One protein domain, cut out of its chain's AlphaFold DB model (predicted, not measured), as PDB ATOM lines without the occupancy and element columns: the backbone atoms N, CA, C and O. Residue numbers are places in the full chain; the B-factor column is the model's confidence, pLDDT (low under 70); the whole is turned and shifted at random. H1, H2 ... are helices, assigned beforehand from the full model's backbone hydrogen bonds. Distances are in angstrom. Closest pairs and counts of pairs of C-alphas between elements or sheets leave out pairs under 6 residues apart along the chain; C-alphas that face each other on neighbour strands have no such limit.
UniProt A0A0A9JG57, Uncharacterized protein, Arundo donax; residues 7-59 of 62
ATOM      1  N   ASP A   7      40.850  10.127 115.393       98.38
ATOM      2  CA  ASP A   7      40.711  10.743 116.716       98.38
ATOM      3  C   ASP A   7      41.856  11.718 117.029       98.38
ATOM      4  O   ASP A   7      41.628  12.803 117.563       98.38
ATOM      5  N   ALA A   8      43.099  11.377 116.668       98.19
ATOM      6  CA  ALA A   8      44.252  12.247 116.907       98.19
ATOM      7  C   ALA A   8      44.169  13.552 116.095       98.19
ATOM      8  O   ALA A   8      44.513  14.632 116.593       98.19
ATOM      9  N   VAL A   9      43.666  13.468 114.859       98.31
ATOM     10  CA  VAL A   9      43.404  14.642 114.017       98.31
ATOM     11  C   VAL A   9      42.282  15.489 114.622       98.31
ATOM     12  O   VAL A   9      42.440  16.704 114.764       98.31
ATOM     13  N   GLN A  10      41.183  14.861 115.048       98.62
ATOM     14  CA  GLN A  10      40.055  15.559 115.669       98.62
ATOM     15  C   GLN A  10      40.475  16.287 116.952       98.62
ATOM     16  O   GLN A  10      40.134  17.456 117.128       98.62
ATOM     17  N   VAL A  11      41.275  15.656 117.817       98.50
ATOM     18  CA  VAL A  11      41.808  16.284 119.041       98.50
ATOM     19  C   VAL A  11      42.604  17.549 118.716       98.50
ATOM     20  O   VAL A  11      42.376  18.597 119.327       98.50
ATOM     21  N   THR A  12      43.495  17.479 117.723       98.44
ATOM     22  CA  THR A  12      44.296  18.634 117.285       98.44
ATOM     23  C   THR A  12      43.400  19.775 116.805       98.44
ATOM     24  O   THR A  12      43.557  20.923 117.229       98.44
ATOM     25  N   GLN A  13      42.403  19.458 115.976       98.69
ATOM     26  CA  GLN A  13      41.459  20.445 115.463       98.69
ATOM     27  C   GLN A  13      40.598  21.060 116.578       98.69
ATOM     28  O   GLN A  13      40.378  22.273 116.589       98.69
ATOM     29  N   HIS A  14      40.129  20.259 117.540       98.69
ATOM     30  CA  HIS A  14      39.352  20.741 118.682       98.69
ATOM     31  C   HIS A  14      40.147  21.731 119.532       98.69
ATOM     32  O   HIS A  14      39.626  22.796 119.879       98.69
ATOM     33  N   PHE A  15      41.412  21.420 119.821       98.69
ATOM     34  CA  PHE A  15      42.287  22.324 120.557       98.69
ATOM     35  C   PHE A  15      42.508  23.639 119.798       98.69
ATOM     36  O   PHE A  15      42.320  24.717 120.366       98.69
ATOM     37  N   ALA A  16      42.825  23.565 118.500       98.69
ATOM     38  CA  ALA A  16      43.012  24.744 117.656       98.69
ATOM     39  C   ALA A  16      41.750  25.626 117.616       98.69
ATOM     40  O   ALA A  16      41.821  26.837 117.831       98.69
ATOM     41  N   ASN A  17      40.574  25.018 117.429       98.81
ATOM     42  CA  ASN A  17      39.292  25.723 117.438       98.81
ATOM     43  C   ASN A  17      39.047  26.442 118.769       98.81
ATOM     44  O   ASN A  17      38.641  27.609 118.780       98.81
ATOM     45  N   HIS A  18      39.316  25.767 119.889       98.69
ATOM     46  CA  HIS A  18      39.177  26.364 121.211       98.69
ATOM     47  C   HIS A  18      40.121  27.557 121.387       98.69
ATOM     48  O   HIS A  18      39.669  28.636 121.772       98.69
ATOM     49  N   PHE A  19      41.403  27.405 121.058       98.69
ATOM     50  CA  PHE A  19      42.391  28.477 121.182       98.69
ATOM     51  C   PHE A  19      42.000  29.719 120.365       98.69
ATOM     52  O   PHE A  19      41.956  30.831 120.896       98.69
ATOM     53  N   ILE A  20      41.592  29.531 119.106       98.50
ATOM     54  CA  ILE A  20      41.116  30.627 118.254       98.50
ATOM     55  C   ILE A  20      39.842  31.270 118.826       98.50
ATOM     56  O   ILE A  20      39.685  32.490 118.759       98.50
ATOM     57  N   SER A  21      38.939  30.494 119.437       98.69
ATOM     58  CA  SER A  21      37.757  31.054 120.108       98.69
ATOM     59  C   SER A  21      38.115  31.983 121.276       98.69
ATOM     60  O   SER A  21      37.439  32.994 121.470       98.69
ATOM     61  N   GLN A  22      39.200  31.697 122.010       98.56
ATOM     62  CA  GLN A  22      39.707  32.593 123.053       98.56
ATOM     63  C   GLN A  22      40.332  33.852 122.446       98.56
ATOM     64  O   GLN A  22      40.023  34.955 122.891       98.56
ATOM     65  N   ALA A  23      41.133  33.714 121.385       98.19
ATOM     66  CA  ALA A  23      41.748  34.851 120.699       98.19
ATOM     67  C   ALA A  23      40.706  35.850 120.154       98.19
ATOM     68  O   ALA A  23      40.898  37.061 120.255       98.19
ATOM     69  N   ARG A  24      39.560  35.365 119.649       98.06
ATOM     70  CA  ARG A  24      38.461  36.214 119.137       98.06
ATOM     71  C   ARG A  24      37.830  37.133 120.185       98.06
ATOM     72  O   ARG A  24      37.220  38.129 119.806       98.06
ATOM     73  N   LYS A  25      37.979  36.828 121.477       98.31
ATOM     74  CA  LYS A  25      37.484  37.681 122.570       98.31
ATOM     75  C   LYS A  25      38.326  38.947 122.751       98.31
ATOM     76  O   LYS A  25      37.878  39.883 123.404       98.31
ATOM     77  N   SER A  26      39.533  38.989 122.183       98.00
ATOM     78  CA  SER A  26      40.402  40.162 122.233       98.00
ATOM     79  C   SER A  26      39.927  41.269 121.289       98.00
ATOM     80  O   SER A  26      39.587  41.031 120.122       98.00
ATOM     81  N   THR A  27      39.987  42.509 121.773       97.88
ATOM     82  CA  THR A  27      39.733  43.728 120.993       97.88
ATOM     83  C   THR A  27      40.967  44.219 120.229       97.88
ATOM     84  O   THR A  27      40.875  45.223 119.531       97.88
ATOM     85  N   ASN A  28      42.110  43.525 120.314       97.19
ATOM     86  CA  ASN A  28      43.340  43.924 119.627       97.19
ATOM     87  C   ASN A  28      43.142  43.970 118.100       97.19
ATOM     88  O   ASN A  28      42.837  42.945 117.484       97.19
ATOM     89  N   ARG A  29      43.316  45.146 117.493       95.94
ATOM     90  CA  ARG A  29      43.212  45.376 116.044       95.94
ATOM     91  C   ARG A  29      44.357  46.294 115.593       95.94
ATOM     92  O   ARG A  29      44.184  47.511 115.589       95.94
ATOM     93  N   PRO A  30      45.536  45.733 115.267       96.00
ATOM     94  CA  PRO A  30      46.658  46.513 114.753       96.00
ATOM     95  C   PRO A  30      46.341  47.153 113.386       96.00
ATOM     96  O   PRO A  30      45.466  46.654 112.674       96.00
ATOM     97  N   PRO A  31      47.059  48.224 112.996       97.88
ATOM     98  CA  PRO A  31      46.960  48.820 111.663       97.88
ATOM     99  C   PRO A  31      47.195  47.801 110.540       97.88
ATOM    100  O   PRO A  31      48.035  46.911 110.671       97.88
ATOM    101  N   ALA A  32      46.446  47.918 109.440       96.44
ATOM    102  CA  ALA A  32      46.432  46.914 108.374       96.44
ATOM    103  C   ALA A  32      47.797  46.736 107.687       96.44
ATOM    104  O   ALA A  32      48.190  45.610 107.400       96.44
ATOM    105  N   ASP A  33      48.530  47.828 107.479       97.00
ATOM    106  CA  ASP A  33      49.905  47.839 106.970       97.00
ATOM    107  C   ASP A  33      50.837  47.027 107.878       97.00
ATOM    108  O   ASP A  33      51.503  46.097 107.428       97.00
ATOM    109  N   LYS A  34      50.783  47.278 109.192       96.62
ATOM    110  CA  LYS A  34      51.569  46.522 110.173       96.62
ATOM    111  C   LYS A  34      51.180  45.054 110.226       96.62
ATOM    112  O   LYS A  34      52.055  44.220 110.434       96.62
ATOM    113  N   VAL A  35      49.902  44.717 110.048       97.19
ATOM    114  CA  VAL A  35      49.491  43.311 109.962       97.19
ATOM    115  C   VAL A  35      50.152  42.662 108.756       97.19
ATOM    116  O   VAL A  35      50.828  41.657 108.940       97.19
ATOM    117  N   LEU A  36      50.007  43.248 107.564       96.62
ATOM    118  CA  LEU A  36      50.540  42.689 106.320       96.62
ATOM    119  C   LEU A  36      52.048  42.448 106.388       96.62
ATOM    120  O   LEU A  36      52.487  41.379 105.978       96.62
ATOM    121  N   ASP A  37      52.811  43.365 106.985       96.69
ATOM    122  CA  ASP A  37      54.265  43.228 107.146       96.69
ATOM    123  C   ASP A  37      54.675  42.083 108.095       96.69
ATOM    124  O   ASP A  37      55.777  41.548 107.984       96.69
ATOM    125  N   ASN A  38      53.799  41.672 109.021       96.06
ATOM    126  CA  ASN A  38      54.113  40.713 110.091       96.06
ATOM    127  C   ASN A  38      53.435  39.339 109.924       96.06
ATOM    128  O   ASN A  38      53.524  38.495 110.819       96.06
ATOM    129  N   LEU A  39      52.737  39.084 108.812       97.12
ATOM    130  CA  LEU A  39      52.132  37.773 108.556       97.12
ATOM    131  C   LEU A  39      53.197  36.723 108.221       97.12
ATOM    132  O   LEU A  39      54.186  37.000 107.546       97.12
ATOM    133  N   ILE A  40      52.927  35.469 108.595       97.50
ATOM    134  CA  ILE A  40      53.788  34.324 108.250       97.50
ATOM    135  C   ILE A  40      53.954  34.136 106.729       97.50
ATOM    136  O   ILE A  40      54.919  33.526 106.284       97.50
ATOM    137  N   TYR A  41      53.053  34.714 105.927       96.56
ATOM    138  CA  TYR A  41      53.114  34.722 104.462       96.56
ATOM    139  C   TYR A  41      54.374  35.391 103.900       96.56
ATOM    140  O   TYR A  41      54.754  35.100 102.769       96.56
ATOM    141  N   ASN A  42      55.033  36.249 104.681       97.00
ATOM    142  CA  ASN A  42      56.258  36.934 104.267       97.00
ATOM    143  C   ASN A  42      57.517  36.070 104.424       97.00
ATOM    144  O   ASN A  42      58.616  36.519 104.104       97.00
ATOM    145  N   TYR A  43      57.375  34.838 104.912       96.44
ATOM    146  CA  TYR A  43      58.483  33.928 105.155       96.44
ATOM    147  C   TYR A  43      58.297  32.644 104.356       96.44
ATOM    148  O   TYR A  43      57.182  32.154 104.178       96.44
ATOM    149  N   SER A  44      59.406  32.075 103.893       96.38
ATOM    150  CA  SER A  44      59.417  30.769 103.232       96.38
ATOM    151  C   SER A  44      59.948  29.710 104.198       96.38
ATOM    152  O   SER A  44      61.014  29.921 104.785       96.38
ATOM    153  N   PRO A  45      59.243  28.583 104.385       96.25
ATOM    154  CA  PRO A  45      59.762  27.492 105.191       96.25
ATOM    155  C   PRO A  45      60.923  26.789 104.474       96.25
ATOM    156  O   PRO A  45      61.044  26.813 103.249       96.25
ATOM    157  N   THR A  46      61.779  26.133 105.250       94.56
ATOM    158  CA  THR A  46      62.823  25.231 104.759       94.56
ATOM    159  C   THR A  46      62.404  23.793 105.035       94.56
ATOM    160  O   THR A  46      62.076  23.452 106.172       94.56
ATOM    161  N   PHE A  47      62.446  22.936 104.012       94.12
ATOM    162  CA  PHE A  47      62.193  21.508 104.188       94.12
ATOM    163  C   PHE A  47      63.315  20.859 105.012       94.12
ATOM    164  O   PHE A  47      64.478  20.838 104.603       94.12
ATOM    165  N   SER A  48      62.954  20.307 106.169       92.94
ATOM    166  CA  SER A  48      63.855  19.657 107.123       92.94
ATOM    167  C   SER A  48      63.574  18.169 107.317       92.94
ATOM    168  O   SER A  48      64.387  17.503 107.957       92.94
ATOM    169  N   GLY A  49      62.495  17.617 106.754       88.25
ATOM    170  CA  GLY A  49      62.064  16.228 106.985       88.25
ATOM    171  C   GLY A  49      63.091  15.150 106.616       88.25
ATOM    172  O   GLY A  49      63.122  14.068 107.199       88.25
ATOM    173  N   ARG A  50      64.011  15.445 105.685       84.81
ATOM    174  CA  ARG A  50      65.100  14.517 105.326       84.81
ATOM    175  C   ARG A  50      66.244  14.494 106.345       84.81
ATOM    176  O   ARG A  50      66.880  13.456 106.516       84.81
ATOM    177  N   ALA A  51      66.539  15.631 106.975       80.44
ATOM    178  CA  ALA A  51      67.666  15.789 107.899       80.44
ATOM    179  C   ALA A  51      67.244  15.645 109.369       80.44
ATOM    180  O   ALA A  51      67.997  15.122 110.189       80.44
ATOM    181  N   SER A  52      66.030  16.083 109.699       71.38
ATOM    182  CA  SER A  52      65.434  16.031 111.029       71.38
ATOM    183  C   SER A  52      64.204  15.125 111.002       71.38
ATOM    184  O   SER A  52      63.365  15.252 110.120       71.38
ATOM    185  N   LYS A  53      64.072  14.222 111.980       68.69
ATOM    186  CA  LYS A  53      62.911  13.314 112.091       68.69
ATOM    187  C   LYS A  53      61.722  13.920 112.851       68.69
ATOM    188  O   LYS A  53      60.772  13.204 113.148       68.69
ATOM    189  N   SER A  54      61.814  15.191 113.242       85.31
ATOM    190  CA  SER A  54      60.859  15.821 114.163       85.31
ATOM    191  C   SER A  54      59.859  16.730 113.455       85.31
ATOM    192  O   SER A  54      58.691  16.734 113.827       85.31
ATOM    193  N   PHE A  55      60.308  17.484 112.445       92.25
ATOM    194  CA  PHE A  55      59.478  18.425 111.696       92.25
ATOM    195  C   PHE A  55      59.798  18.339 110.204       92.25
ATOM    196  O   PHE A  55      60.969  18.310 109.810       92.25
ATOM    197  N   GLU A  56      58.752  18.325 109.382       93.75
ATOM    198  CA  GLU A  56      58.881  18.282 107.923       93.75
ATOM    199  C   GLU A  56      59.369  19.620 107.358       93.75
ATOM    200  O   GLU A  56      60.265  19.648 106.516       93.75
ATOM    201  N   GLU A  57      58.834  20.727 107.870       95.19
ATOM    202  CA  GLU A  57      59.153  22.091 107.451       95.19
ATOM    203  C   GLU A  57      59.380  22.990 108.669       95.19
ATOM    204  O   GLU A  57      58.670  22.888 109.673       95.19
ATOM    205  N   VAL A  58      60.367  23.884 108.577       94.88
ATOM    206  CA  VAL A  58      60.715  24.834 109.642       94.88
ATOM    207  C   VAL A  58      60.935  26.237 109.087       94.88
ATOM    208  O   VAL A  58      61.530  26.415 108.026       94.88
ATOM    209  N   TYR A  59      60.492  27.251 109.828       95.69
ATOM    210  CA  TYR A  59      60.833  28.648 109.561       95.69
ATOM    211  C   TYR A  59      62.098  29.017 110.341       95.69
ATOM    212  O   TYR A  59      62.149  28.827 111.556       95.69
TER     213      TYR A  59
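Overview. This is residues 7 to 59 of the 62 residues of an uncharacterized protein of Arundo donax (UniProt A0A0A9JG57). The model is a flat, open C: the long helix H1 makes one arm, residues 24 to 31 the back, and the short helix H2 with residues 39 to 59 the other arm, whose end folds back on itself. The printed part has 53 residues with two named helices, H1 then H2, and no named strand. Its class is all helix, though under half of the residues, 24 of 53, are in named elements. It is extended, with a radius of gyration of the C-alphas of 15.8 A and spans of 41 by 32 by 10 A.

Along the chain. H1, residues 7 to 23, begins at C-alpha 7 (40.711, 10.743, 116.716) and measures 24.5 A. H2, residues 32 to 38, ends at C-alpha 38 (54.113, 40.713, 110.091).

Arrangement. A short link of 8 residues joins H1 to H2, and the two are apart. Residues 7 to 39 stand free. Residues 46 to 47 pair antiparallel with residues 57 to 58. In H1 and H2 every O i to N i+4 pair is within hydrogen-bond range.

Size, cuts and confidence. The C-alphas farthest apart, of Thr 27 and Arg 50, are 41.7 A apart. The printed part has no cut. Residue 53 is under pLDDT 70.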